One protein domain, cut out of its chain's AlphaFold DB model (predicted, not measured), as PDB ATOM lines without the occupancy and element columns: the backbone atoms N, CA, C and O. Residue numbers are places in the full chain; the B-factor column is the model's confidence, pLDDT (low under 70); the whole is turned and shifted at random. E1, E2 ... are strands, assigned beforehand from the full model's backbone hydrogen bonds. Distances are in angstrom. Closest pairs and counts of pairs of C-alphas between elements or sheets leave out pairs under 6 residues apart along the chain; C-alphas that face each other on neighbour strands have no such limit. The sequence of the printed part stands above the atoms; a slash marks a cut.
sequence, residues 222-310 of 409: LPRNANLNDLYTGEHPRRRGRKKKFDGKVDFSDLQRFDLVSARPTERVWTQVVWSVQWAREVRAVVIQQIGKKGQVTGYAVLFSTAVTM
ATOM      1  N   LEU A 222     -26.745  36.405 -24.378       96.25
ATOM      2  CA  LEU A 222     -28.069  36.658 -24.927       96.25
ATOM      3  C   LEU A 222     -28.802  35.351 -25.260       96.25
ATOM      4  O   LEU A 222     -28.181  34.364 -25.684       96.25
ATOM      5  N   PRO A 223     -30.142  35.334 -25.142       93.62
ATOM      6  CA  PRO A 223     -30.938  34.273 -25.731       93.62
ATOM      7  C   PRO A 223     -30.854  34.341 -27.264       93.62
ATOM      8  O   PRO A 223     -30.661  35.402 -27.856       93.62
ATOM      9  N   ARG A 224     -31.043  33.198 -27.932       89.50
ATOM     10  CA  ARG A 224     -30.942  33.094 -29.401       89.50
ATOM     11  C   ARG A 224     -31.928  33.985 -30.161       89.50
ATOM     12  O   ARG A 224     -31.677  34.302 -31.314       89.50
ATOM     13  N   ASN A 225     -33.035  34.361 -29.525       89.62
ATOM     14  CA  ASN A 225     -34.090  35.211 -30.070       89.62
ATOM     15  C   ASN A 225     -34.044  36.653 -29.528       89.62
ATOM     16  O   ASN A 225     -35.070  37.336 -29.555       89.62
ATOM     17  N   ALA A 226     -32.896  37.105 -29.005       93.31
ATOM     18  CA  ALA A 226     -32.732  38.463 -28.491       93.31
ATOM     19  C   ALA A 226     -33.198  39.520 -29.505       93.31
ATOM     20  O   ALA A 226     -32.936  39.424 -30.705       93.31
ATOM     21  N   ASN A 227     -33.915  40.534 -29.016       94.94
ATOM     22  CA  ASN A 227     -34.465  41.587 -29.859       94.94
ATOM     23  C   ASN A 227     -33.413  42.674 -30.118       94.94
ATOM     24  O   ASN A 227     -33.311  43.645 -29.363       94.94
ATOM     25  N   LEU A 228     -32.617  42.472 -31.168       97.25
ATOM     26  CA  LEU A 228     -31.542  43.370 -31.578       97.25
ATOM     27  C   LEU A 228     -31.801  43.914 -32.982       97.25
ATOM     28  O   LEU A 228     -32.353  43.209 -33.827       97.25
ATOM     29  N   ASN A 229     -31.347  45.137 -33.238       97.44
ATOM     30  CA  ASN A 229     -31.372  45.743 -34.565       97.44
ATOM     31  C   ASN A 229     -29.962  46.076 -35.043       97.44
ATOM     32  O   ASN A 229     -29.139  46.559 -34.263       97.44
ATOM     33  N   ASP A 230     -29.723  45.903 -36.338       95.88
ATOM     34  CA  ASP A 230     -28.526  46.437 -36.976       95.88
ATOM     35  C   ASP A 230     -28.572  47.966 -36.971       95.88
ATOM     36  O   ASP A 230     -29.635  48.581 -37.133       95.88
ATOM     37  N   LEU A 231     -27.413  48.595 -36.797       94.06
ATOM     38  CA  LEU A 231     -27.279  50.043 -36.909       94.06
ATOM     39  C   LEU A 231     -27.234  50.450 -38.385       94.06
ATOM     40  O   LEU A 231     -26.607  49.796 -39.214       94.06
ATOM     41  N   TYR A 232     -27.912  51.545 -38.725       91.38
ATOM     42  CA  TYR A 232     -27.883  52.078 -40.084       91.38
ATOM     43  C   TYR A 232     -26.607  52.891 -40.317       91.38
ATOM     44  O   TYR A 232     -26.427  53.947 -39.715       91.38
ATOM     45  N   THR A 233     -25.754  52.412 -41.223       85.75
ATOM     46  CA  THR A 233     -24.466  53.033 -41.586       85.75
ATOM     47  C   THR A 233     -24.467  53.696 -42.969       85.75
ATOM     48  O   THR A 233     -23.456  54.254 -43.385       85.75
ATOM     49  N   GLY A 234     -25.591  53.647 -43.693       85.50
ATOM     50  CA  GLY A 234     -25.715  54.222 -45.035       85.50
ATOM     51  C   GLY A 234     -25.846  55.749 -45.056       85.50
ATOM     52  O   GLY A 234     -26.041  56.407 -44.031       85.50
ATOM     53  N   GLU A 235     -25.797  56.328 -46.257       85.06
ATOM     54  CA  GLU A 235     -25.978  57.768 -46.435       85.06
ATOM     55  C   GLU A 235     -27.395  58.217 -46.064       85.06
ATOM     56  O   GLU A 235     -28.404  57.672 -46.516       85.06
ATOM     57  N   HIS A 236     -27.490  59.273 -45.260       83.56
ATOM     58  CA  HIS A 236     -28.779  59.851 -44.908       83.56
ATOM     59  C   HIS A 236     -29.258  60.817 -45.999       83.56
ATOM     60  O   HIS A 236     -28.576  61.813 -46.262       83.56
ATOM     61  N   PRO A 237     -30.464  60.618 -46.570       80.25
ATOM     62  CA  PRO A 237     -31.030  61.566 -47.521       80.25
ATOM     63  C   PRO A 237     -31.161  62.958 -46.892       80.25
ATOM     64  O   PRO A 237     -31.606  63.084 -45.746       80.25
ATOM     65  N   ARG A 238     -30.835  64.011 -47.651       79.56
ATOM     66  CA  ARG A 238     -31.048  65.410 -47.243       79.56
ATOM     67  C   ARG A 238     -32.542  65.749 -47.262       79.56
ATOM     68  O   ARG A 238     -33.040  66.378 -48.187       79.56
ATOM     69  N   ARG A 239     -33.272  65.302 -46.238       83.06
ATOM     70  CA  ARG A 239     -34.692  65.609 -46.013       83.06
ATOM     71  C   ARG A 239     -34.952  65.971 -44.554       83.06
ATOM     72  O   ARG A 239     -34.233  65.526 -43.661       83.06
ATOM     73  N   ARG A 240     -35.999  66.761 -44.309       71.50
ATOM     74  CA  ARG A 240     -36.439  67.136 -42.956       71.50
ATOM     75  C   ARG A 240     -37.023  65.905 -42.245       71.50
ATOM     76  O   ARG A 240     -37.916  65.259 -42.784       71.50
ATOM     77  N   GLY A 241     -36.517  65.580 -41.054       79.69
ATOM     78  CA  GLY A 241     -36.998  64.460 -40.233       79.69
ATOM     79  C   GLY A 241     -35.891  63.757 -39.442       79.69
ATOM     80  O   GLY A 241     -34.706  64.052 -39.605       79.69
ATOM     81  N   ARG A 242     -36.277  62.813 -38.574       82.00
ATOM     82  CA  ARG A 242     -35.329  62.001 -37.797       82.00
ATOM     83  C   ARG A 242     -34.552  61.069 -38.735       82.00
ATOM     84  O   ARG A 242     -35.152  60.347 -39.530       82.00
ATOM     85  N   LYS A 243     -33.220  61.070 -38.626       84.81
ATOM     86  CA  LYS A 243     -32.349  60.139 -39.359       84.81
ATOM     87  C   LYS A 243     -32.714  58.688 -39.021       84.81
ATOM     88  O   LYS A 243     -33.007  58.372 -37.867       84.81
ATOM     89  N   LYS A 244     -32.693  57.810 -40.032       87.62
ATOM     90  CA  LYS A 244     -32.881  56.363 -39.854       87.62
ATOM     91  C   LYS A 244     -31.764  55.843 -38.944       87.62
ATOM     92  O   LYS A 244     -30.601  56.058 -39.252       87.62
ATOM     93  N   LYS A 245     -32.126  55.210 -37.826       88.06
ATOM     94  CA  LYS A 245     -31.162  54.691 -36.840       88.06
ATOM     95  C   LYS A 245     -30.856  53.206 -37.036       88.06
ATOM     96  O   LYS A 245     -29.737  52.780 -36.787       88.06
ATOM     97  N   PHE A 246     -31.845  52.438 -37.482       93.44
ATOM     98  CA  PHE A 246     -31.775  50.979 -37.548       93.44
ATOM     99  C   PHE A 246     -31.934  50.487 -38.973       93.44
ATOM    100  O   PHE A 246     -32.716  51.067 -39.728       93.44
ATOM    101  N   ASP A 247     -31.248  49.403 -39.311       91.25
ATOM    102  CA  ASP A 247     -31.277  48.788 -40.635       91.25
ATOM    103  C   ASP A 247     -31.812  47.354 -40.628       91.25
ATOM    104  O   ASP A 247     -31.303  46.478 -41.314       91.25
ATOM    105  N   GLY A 248     -32.879  47.140 -39.860       92.19
ATOM    106  CA  GLY A 248     -33.529  45.842 -39.727       92.19
ATOM    107  C   GLY A 248     -33.160  45.129 -38.432       92.19
ATOM    108  O   GLY A 248     -32.374  45.624 -37.622       92.19
ATOM    109  N   LYS A 249     -33.807  43.983 -38.227       95.00
ATOM    110  CA  LYS A 249     -33.586  43.116 -37.073       95.00
ATOM    111  C   LYS A 249     -32.404  42.193 -37.357       95.00
ATOM    112  O   LYS A 249     -32.310  41.667 -38.460       95.00
ATOM    113  N   VAL A 250     -31.566  41.959 -36.352       96.12
ATOM    114  CA  VAL A 250     -30.463  40.997 -36.447       96.12
ATOM    115  C   VAL A 250     -31.024  39.586 -36.625       96.12
ATOM    116  O   VAL A 250     -31.854  39.137 -35.827       96.12
ATOM    117  N   ASP A 251     -30.526  38.878 -37.635       93.31
ATOM    118  CA  ASP A 251     -30.753  37.450 -37.839       93.31
ATOM    119  C   ASP A 251     -29.451  36.681 -37.582       93.31
ATOM    120  O   ASP A 251     -28.510  36.736 -38.362       93.31
ATOM    121  N   PHE A 252     -29.383  35.931 -36.481       92.50
ATOM    122  CA  PHE A 252     -28.185  35.153 -36.143       92.50
ATOM    123  C   PHE A 252     -27.938  33.940 -37.055       92.50
ATOM    124  O   PHE A 252     -26.901  33.287 -36.915       92.50
ATOM    125  N   SER A 253     -28.872  33.610 -37.953       88.62
ATOM    126  CA  SER A 253     -28.649  32.610 -38.998       88.62
ATOM    127  C   SER A 253     -27.896  33.178 -40.208       88.62
ATOM    128  O   SER A 253     -27.221  32.412 -40.898       88.62
ATOM    129  N   ASP A 254     -27.920  34.503 -40.398       90.62
ATOM    130  CA  ASP A 254     -27.200  35.216 -41.453       90.62
ATOM    131  C   ASP A 254     -26.240  36.262 -40.869       90.62
ATOM    132  O   ASP A 254     -26.605  37.377 -40.502       90.62
ATOM    133  N   LEU A 255     -24.960  35.893 -40.795       94.25
ATOM    134  CA  LEU A 255     -23.911  36.718 -40.196       94.25
ATOM    135  C   LEU A 255     -23.136  37.553 -41.226       94.25
ATOM    136  O   LEU A 255     -22.043  38.012 -40.917       94.25
ATOM    137  N   GLN A 256     -23.668  37.784 -42.432       92.38
ATOM    138  CA  GLN A 256     -22.991  38.588 -43.469       92.38
ATOM    139  C   GLN A 256     -22.613  40.001 -43.011       92.38
ATOM    140  O   GLN A 256     -21.637  40.570 -43.493       92.38
ATOM    141  N   ARG A 257     -23.393  40.572 -42.086       92.31
ATOM    142  CA  ARG A 257     -23.144  41.894 -41.495       92.31
ATOM    143  C   ARG A 257     -22.160  41.858 -40.330       92.31
ATOM    144  O   ARG A 257     -21.851  42.914 -39.799       92.31
ATOM    145  N   PHE A 258     -21.726  40.684 -39.883       96.69
ATOM    146  CA  PHE A 258     -20.799  40.538 -38.768       96.69
ATOM    147  C   PHE A 258     -19.383  40.320 -39.291       96.69
ATOM    148  O   PHE A 258     -19.162  39.608 -40.269       96.69
ATOM    149  N   ASP A 259     -18.410  40.861 -38.569       96.94
ATOM    150  CA  ASP A 259     -17.001  40.661 -38.871       96.94
ATOM    151  C   ASP A 259     -16.541  39.300 -38.342       96.94
ATOM    152  O   ASP A 259     -16.780  38.952 -37.179       96.94
ATOM    153  N   LEU A 260     -15.852  38.523 -39.183       97.25
ATOM    154  CA  LEU A 260     -15.213  37.275 -38.769       97.25
ATOM    155  C   LEU A 260     -13.953  37.589 -37.955       97.25
ATOM    156  O   LEU A 260     -12.975  38.112 -38.481       97.25
ATOM    157  N   VAL A 261     -13.953  37.211 -36.679       97.00
ATOM    158  CA  VAL A 261     -12.834  37.439 -35.750       97.00
ATOM    159  C   VAL A 261     -11.855  36.269 -35.768       97.00
ATOM    160  O   VAL A 261     -10.643  36.448 -35.697       97.00
ATOM    161  N   SER A 262     -12.378  35.043 -35.817       95.94
ATOM    162  CA  SER A 262     -11.572  33.822 -35.795       95.94
ATOM    163  C   SER A 262     -12.335  32.671 -36.435       95.94
ATOM    164  O   SER A 262     -13.526  32.488 -36.181       95.94
ATOM    165  N   ALA A 263     -11.629  31.838 -37.195       94.75
ATOM    166  CA  ALA A 263     -12.139  30.584 -37.730       94.75
ATOM    167  C   ALA A 263     -11.173  29.442 -37.392       94.75
ATOM    168  O   ALA A 263     -10.048  29.390 -37.879       94.75
ATOM    169  N   ARG A 264     -11.625  28.522 -36.539       93.44
ATOM    170  CA  ARG A 264     -10.927  27.296 -36.140       93.44
ATOM    171  C   ARG A 264     -11.724  26.077 -36.626       93.44
ATOM    172  O   ARG A 264     -12.913  26.211 -36.917       93.44
ATOM    173  N   PRO A 265     -11.125  24.871 -36.674       92.19
ATOM    174  CA  PRO A 265     -11.825  23.666 -37.134       92.19
ATOM    175  C   PRO A 265     -13.117  23.341 -36.368       92.19
ATOM    176  O   PRO A 265     -14.022  22.733 -36.930       92.19
ATOM    177  N   THR A 266     -13.207  23.746 -35.100       94.44
ATOM    178  CA  THR A 266     -14.332  23.442 -34.201       94.44
ATOM    179  C   THR A 266     -15.171  24.663 -33.818       94.44
ATOM    180  O   THR A 266     -16.237  24.500 -33.227       94.44
ATOM    181  N   GLU A 267     -14.725  25.881 -34.137       95.31
ATOM    182  CA  GLU A 267     -15.359  27.122 -33.675       95.31
ATOM    183  C   GLU A 267     -15.152  28.265 -34.679       95.31
ATOM    184  O   GLU A 267     -14.042  28.470 -35.170       95.31
ATOM    185  N   ARG A 268     -16.197  29.053 -34.950       96.50
ATOM    186  CA  ARG A 268     -16.093  30.359 -35.625       96.50
ATOM    187  C   ARG A 268     -16.637  31.453 -34.725       96.50
ATOM    188  O   ARG A 268     -17.667  31.266 -34.081       96.50
ATOM    189  N   VAL A 269     -15.957  32.589 -34.707       97.88
ATOM    190  CA  VAL A 269     -16.308  33.741 -33.878       97.88
ATOM    191  C   VAL A 269     -16.575  34.930 -34.776       97.88
ATOM    192  O   VAL A 269     -15.720  35.303 -35.577       97.88
ATOM    193  N   TRP A 270     -17.735  35.540 -34.588       98.25
ATOM    194  CA  TRP A 270     -18.183  36.713 -35.325       98.25
ATOM    195  C   TRP A 270     -18.518  37.846 -34.366       98.25
ATOM    196  O   TRP A 270     -18.907  37.586 -33.224       98.25
ATOM    197  N   THR A 271     -18.415  39.096 -34.807       98.50
ATOM    198  CA  THR A 271     -18.795  40.238 -33.972       98.50
ATOM    199  C   THR A 271     -19.407  41.390 -34.750       98.50
ATOM    200  O   THR A 271     -19.110  41.585 -35.921       98.50
ATOM    201  N   GLN A 272     -20.273  42.150 -34.082       97.56
ATOM    202  CA  GLN A 272     -20.835  43.397 -34.591       97.56
ATOM    203  C   GLN A 272     -21.316  44.269 -33.422       97.56
ATOM    204  O   GLN A 272     -21.663  43.750 -32.358       97.56
ATOM    205  N   VAL A 273     -21.342  45.588 -33.606       98.06
ATOM    206  CA  VAL A 273     -22.059  46.518 -32.726       98.06
ATOM    207  C   VAL A 273     -23.506  46.614 -33.192       98.06
ATOM    208  O   VAL A 273     -23.791  46.990 -34.326       98.06
ATOM    209  N   VAL A 274     -24.431  46.266 -32.304       97.69
ATOM    210  CA  VAL A 274     -25.867  46.202 -32.594       97.69
ATOM    211  C   VAL A 274     -26.651  46.961 -31.535       97.69
ATOM    212  O   VAL A 274     -26.188  47.162 -30.414       97.69
ATOM    213  N   TRP A 275     -27.866  47.383 -31.870       97.88
ATOM    214  CA  TRP A 275     -28.762  48.036 -30.924       97.88
ATOM    215  C   TRP A 275     -29.589  47.009 -30.154       97.88
ATOM    216  O   TRP A 275     -30.403  46.299 -30.748       97.88
ATOM    217  N   SER A 276     -29.449  46.976 -28.831       97.00
ATOM    218  CA  SER A 276     -30.377  46.261 -27.958       97.00
ATOM    219  C   SER A 276     -31.652  47.073 -27.776       97.00
ATOM    220  O   SER A 276     -31.635  48.171 -27.217       97.00
ATOM    221  N   VAL A 277     -32.780  46.520 -28.230       95.44
ATOM    222  CA  VAL A 277     -34.095  47.144 -28.027       95.44
ATOM    223  C   VAL A 277     -34.479  47.125 -26.549       95.44
ATOM    224  O   VAL A 277     -35.049  48.095 -26.068       95.44
ATOM    225  N   GLN A 278     -34.132  46.047 -25.837       93.31
ATOM    226  CA  GLN A 278     -34.494  45.849 -24.433       93.31
ATOM    227  C   GLN A 278     -33.903  46.923 -23.513       93.31
ATOM    228  O   GLN A 278     -34.577  47.348 -22.590       93.31
ATOM    229  N   TRP A 279     -32.668  47.357 -23.767       94.50
ATOM    230  CA  TRP A 279     -31.945  48.305 -22.903       94.50
ATOM    231  C   TRP A 279     -31.717  49.665 -23.560       94.50
ATOM    232  O   TRP A 279     -30.929  50.467 -23.066       94.50
ATOM    233  N   ALA A 280     -32.320  49.875 -24.734       95.12
ATOM    234  CA  ALA A 280     -32.172  51.079 -25.540       95.12
ATOM    235  C   ALA A 280     -30.711  51.576 -25.647       95.12
ATOM    236  O   ALA A 280     -30.441  52.766 -25.478       95.12
ATOM    237  N   ARG A 281     -29.773  50.670 -25.954       96.06
ATOM    238  CA  ARG A 281     -28.339  50.982 -26.086       96.06
ATOM    239  C   ARG A 281     -27.634  50.110 -27.111       96.06
ATOM    240  O   ARG A 281     -28.120  49.043 -27.486       96.06
ATOM    241  N   GLU A 282     -26.472  50.572 -27.547       98.06
ATOM    242  CA  GLU A 282     -25.558  49.783 -28.365       98.06
ATOM    243  C   GLU A 282     -24.827  48.757 -27.496       98.06
ATOM    244  O   GLU A 282     -24.471  49.033 -26.351       98.06
ATOM    245  N   VAL A 283     -24.624  47.563 -28.041       98.25
ATOM    246  CA  VAL A 283     -23.857  46.487 -27.412       98.25
ATOM    247  C   VAL A 283     -22.960  45.832 -28.454       98.25
ATOM    248  O   VAL A 283     -23.329  45.711 -29.624       98.25
ATOM    249  N   ARG A 284     -21.785  45.369 -28.032       98.50
ATOM    250  CA  ARG A 284     -20.932  44.507 -28.855       98.50
ATOM    251  C   ARG A 284     -21.477  43.086 -28.764       98.50
ATOM    252  O   ARG A 284     -21.356  42.466 -27.713       98.50
ATOM    253  N   ALA A 285     -22.069  42.568 -29.834       98.31
ATOM    254  CA  ALA A 285     -22.472  41.169 -29.926       98.31
ATOM    255  C   ALA A 285     -21.292  40.303 -30.386       98.31
ATOM    256  O   ALA A 285     -20.564  40.669 -31.312       98.31
ATOM    257  N   VAL A 286     -21.119  39.138 -29.762       98.44
ATOM    258  CA  VAL A 286     -20.117  38.137 -30.147       98.44
ATOM    259  C   VAL A 286     -20.810  36.796 -30.341       98.44
ATOM    260  O   VAL A 286     -21.328  36.206 -29.393       98.44
ATOM    261  N   VAL A 287     -20.844  36.313 -31.579       98.00
ATOM    262  CA  VAL A 287     -21.496  35.053 -31.943       98.00
ATOM    263  C   VAL A 287     -20.440  33.964 -32.051       98.00
ATOM    264  O   VAL A 287     -19.541  34.038 -32.884       98.00
ATOM    265  N   ILE A 288     -20.570  32.938 -31.216       97.12
ATOM    266  CA  ILE A 288     -19.672  31.785 -31.176       97.12
ATOM    267  C   ILE A 288     -20.413  30.603 -31.793       97.12
ATOM    268  O   ILE A 288     -21.320  30.043 -31.175       97.12
ATOM    269  N   GLN A 289     -20.049  30.236 -33.018       96.69
ATOM    270  CA  GLN A 289     -20.587  29.082 -33.734       96.69
ATOM    271  C   GLN A 289     -19.724  27.849 -33.473       96.69
ATOM    272  O   GLN A 289     -18.516  27.879 -33.682       96.69
ATOM    273  N   GLN A 290     -20.353  26.744 -33.084       96.31
ATOM    274  CA  GLN A 290     -19.728  25.426 -33.012       96.31
ATOM    275  C   GLN A 290     -19.747  24.777 -34.395       96.31
ATOM    276  O   GLN A 290     -20.798  24.719 -35.041       96.31
ATOM    277  N   ILE A 291     -18.595  24.279 -34.834       96.31
ATOM    278  CA  ILE A 291     -18.409  23.656 -36.145       96.31
ATOM    279  C   ILE A 291     -18.238  22.147 -35.973       96.31
ATOM    280  O   ILE A 291     -17.367  21.670 -35.245       96.31
ATOM    281  N   GLY A 292     -19.100  21.390 -36.646       94.06
ATOM    282  CA  GLY A 292     -19.050  19.937 -36.689       94.06
ATOM    283  C   GLY A 292     -17.980  19.410 -37.647       94.06
ATOM    284  O   GLY A 292     -17.413  20.135 -38.460       94.06
ATOM    285  N   LYS A 293     -17.752  18.092 -37.609       91.19
ATOM    286  CA  LYS A 293     -16.711  17.414 -38.409       91.19
ATOM    287  C   LYS A 293     -16.818  17.625 -39.927       91.19
ATOM    288  O   LYS A 293     -15.816  17.478 -40.611       91.19
ATOM    289  N   LYS A 294     -18.008  17.933 -40.461       90.19
ATOM    290  CA  LYS A 294     -18.232  18.181 -41.899       90.19
ATOM    291  C   LYS A 294     -18.256  19.683 -42.236       90.19
ATOM    292  O   LYS A 294     -18.730  20.053 -43.302       90.19
ATOM    293  N   GLY A 295     -17.797  20.550 -41.328       88.81
ATOM    294  CA  GLY A 295     -17.769  22.004 -41.516       88.81
ATOM    295  C   GLY A 295     -19.108  22.717 -41.294       88.81
ATOM    296  O   GLY A 295     -19.190  23.930 -41.480       88.81
ATOM    297  N   GLN A 296     -20.151  21.989 -40.893       93.00
ATOM    298  CA  GLN A 296     -21.487  22.521 -40.640       93.00
ATOM    299  C   GLN A 296     -21.597  23.160 -39.253       93.00
ATOM    300  O   GLN A 296     -20.999  22.671 -38.295       93.00
ATOM    301  N   VAL A 297     -22.420  24.200 -39.122       93.50
ATOM    302  CA  VAL A 297     -22.741  24.788 -37.816       93.50
ATOM    303  C   VAL A 297     -23.672  23.840 -37.056       93.50
ATOM    304  O   VAL A 297     -24.761  23.528 -37.529       93.50
ATOM    305  N   THR A 298     -23.254  23.370 -35.881       95.19
ATOM    306  CA  THR A 298     -24.057  22.469 -35.027       95.19
ATOM    307  C   THR A 298     -24.794  23.206 -33.915       95.19
ATOM    308  O   THR A 298     -25.730  22.681 -33.319       95.19
ATOM    309  N   GLY A 299     -24.379  24.435 -33.623       94.31
ATOM    310  CA  GLY A 299     -24.980  25.276 -32.606       94.31
ATOM    311  C   GLY A 299     -24.246  26.600 -32.497       94.31
ATOM    312  O   GLY A 299     -23.159  26.770 -33.041       94.31
ATOM    313  N   TYR A 300     -24.849  27.545 -31.785       95.88
ATOM    314  CA  TYR A 300     -24.192  28.801 -31.457       95.88
ATOM    315  C   TYR A 300     -24.637  29.339 -30.097       95.88
ATOM    316  O   TYR A 300     -25.717  28.996 -29.581       95.88
ATOM    317  N   ALA A 301     -23.785  30.194 -29.543       96.31
ATOM    318  CA  ALA A 301     -24.062  31.069 -28.416       96.31
ATOM    319  C   ALA A 301     -23.828  32.525 -28.835       96.31
ATOM    320  O   ALA A 301     -23.008  32.799 -29.709       96.31
ATOM    321  N   VAL A 302     -24.554  33.444 -28.206       97.62
ATOM    322  CA  VAL A 302     -24.398  34.883 -28.420       97.62
ATOM    323  C   VAL A 302     -24.018  35.497 -27.086       97.62
ATOM    324  O   VAL A 302     -24.790  35.419 -26.133       97.62
ATOM    325  N   LEU A 303     -22.827  36.070 -27.009       98.38
ATOM    326  CA  LEU A 303     -22.411  36.915 -25.899       98.38
ATOM    327  C   LEU A 303     -22.654  38.376 -26.263       98.38
ATOM    328  O   LEU A 303     -22.745  38.723 -27.444       98.38
ATOM    329  N   PHE A 304     -22.735  39.230 -25.254       98.50
ATOM    330  CA  PHE A 304     -22.709  40.669 -25.449       98.50
ATOM    331  C   PHE A 304     -21.833  41.351 -24.404       98.50
ATOM    332  O   PHE A 304     -21.685  40.841 -23.297       98.50
ATOM    333  N   SER A 305     -21.302  42.516 -24.764       98.62
ATOM    334  CA  SER A 305     -20.702  43.475 -23.838       98.62
ATOM    335  C   SER A 305     -21.374  44.835 -24.003       98.62
ATOM    336  O   SER A 305     -21.655  45.258 -25.131       98.62
ATOM    337  N   THR A 306     -21.623  45.533 -22.894       98.62
ATOM    338  CA  THR A 306     -22.043  46.944 -22.929       98.62
ATOM    339  C   THR A 306     -20.895  47.885 -23.305       98.62
ATOM    340  O   THR A 306     -21.151  48.985 -23.791       98.62
ATOM    341  N   ALA A 307     -19.636  47.456 -23.169       98.06
ATOM    342  CA  ALA A 307     -18.488  48.184 -23.696       98.06
ATOM    343  C   ALA A 307     -18.344  47.907 -25.194       98.06
ATOM    344  O   ALA A 307     -17.701  46.945 -25.618       98.06
ATOM    345  N   VAL A 308     -18.950  48.768 -26.014       97.62
ATOM    346  CA  VAL A 308     -18.978  48.574 -27.469       97.62
ATOM    347  C   VAL A 308     -17.591  48.561 -28.094       97.62
ATOM    348  O   VAL A 308     -17.431  47.947 -29.133       97.62
ATOM    349  N   THR A 309     -16.578  49.181 -27.498       97.25
ATOM    350  CA  THR A 309     -15.201  49.203 -28.020       97.25
ATOM    351  C   THR A 309     -14.381  47.968 -27.643       97.25
ATOM    352  O   THR A 309     -13.337  47.748 -28.251       97.25
ATOM    353  N   MET A 310     -14.853  47.145 -26.699       97.88
ATOM    354  CA  MET A 310     -14.133  45.959 -26.236       97.88
ATOM    355  C   MET A 310     -14.007  44.920 -27.368       97.88
ATOM    356  O   MET A 310     -15.026  44.518 -27.949       97.88
TER     357      MET A 310
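What this domain is: This is residues 222 to 310 of the 409 residues of the protein "Transposase, putative" of Deinococcus radiodurans (strain ATCC 13939 / DSM 20539 / JCM 16871 / LMG 4051 / NBRC 15346 / NCIMB 9279 / R1 / VKM B-1422) (UniProt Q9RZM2). Three long strands, E4, E5 and E6, form a strongly twisted antiparallel sheet; short E3 lies beside one end of E4, and the E1-E2 hairpin joins it at the other end. The loop of that hairpin sticks out at residues 237 to 242 and adds to the length. The printed part has 89 residues, no named helix and six named strands, E1 to E6 in chain order, in one branched sheet; the class is all strand, with 43 residues, under half, in named elements. It is only just loose, close to compact, with a radius of gyration of the C-alphas of 14.9 A and spans of 54 by 24 by 23 A.

How they stand to each other: E4, residues 267 to 276, and E5, residues 281 to 291, form a hairpin, with N 270 and O 287 2.9 A apart. E6, residues 297 to 305, is the antiparallel neighbour of E5, with N 286 and O 303 2.9 A apart. On the other side of E4 from E5 lie E3, residues 259 to 263, and E1, residues 228 to 231. E3 and E4 are antiparallel, with N 261 and O 269 2.8 A apart; E3 to E6 form a meander, each strand the antiparallel neighbour of the one before. E4 bends by 69 degrees at residue 273, and E1 pairs antiparallel with its residues 274 to 276, N 229 and O 275 being 2.9 A apart. E2, residues 246 to 249, is an edge strand and the antiparallel neighbour of E1, with N 247 and O 230 2.8 A apart. E2 and E6 are apart.

Where its parts are: E1 begins at C-alpha 228 (-31.542, 43.370, -31.578), and E6 ends at C-alpha 305 (-20.702, 43.475, -23.838). From first to last C-alpha E5 measures 30.8 A, E4 25.0 A and E6 23.4 A.

The domain as a whole: The C-alphas of Arg 240 and Lys 293, the two farthest apart, are 53.7 A apart. The link from E1 to E2 is long, 14 residues. The printed part has no cut, and no printed residue is under 70 in pLDDT.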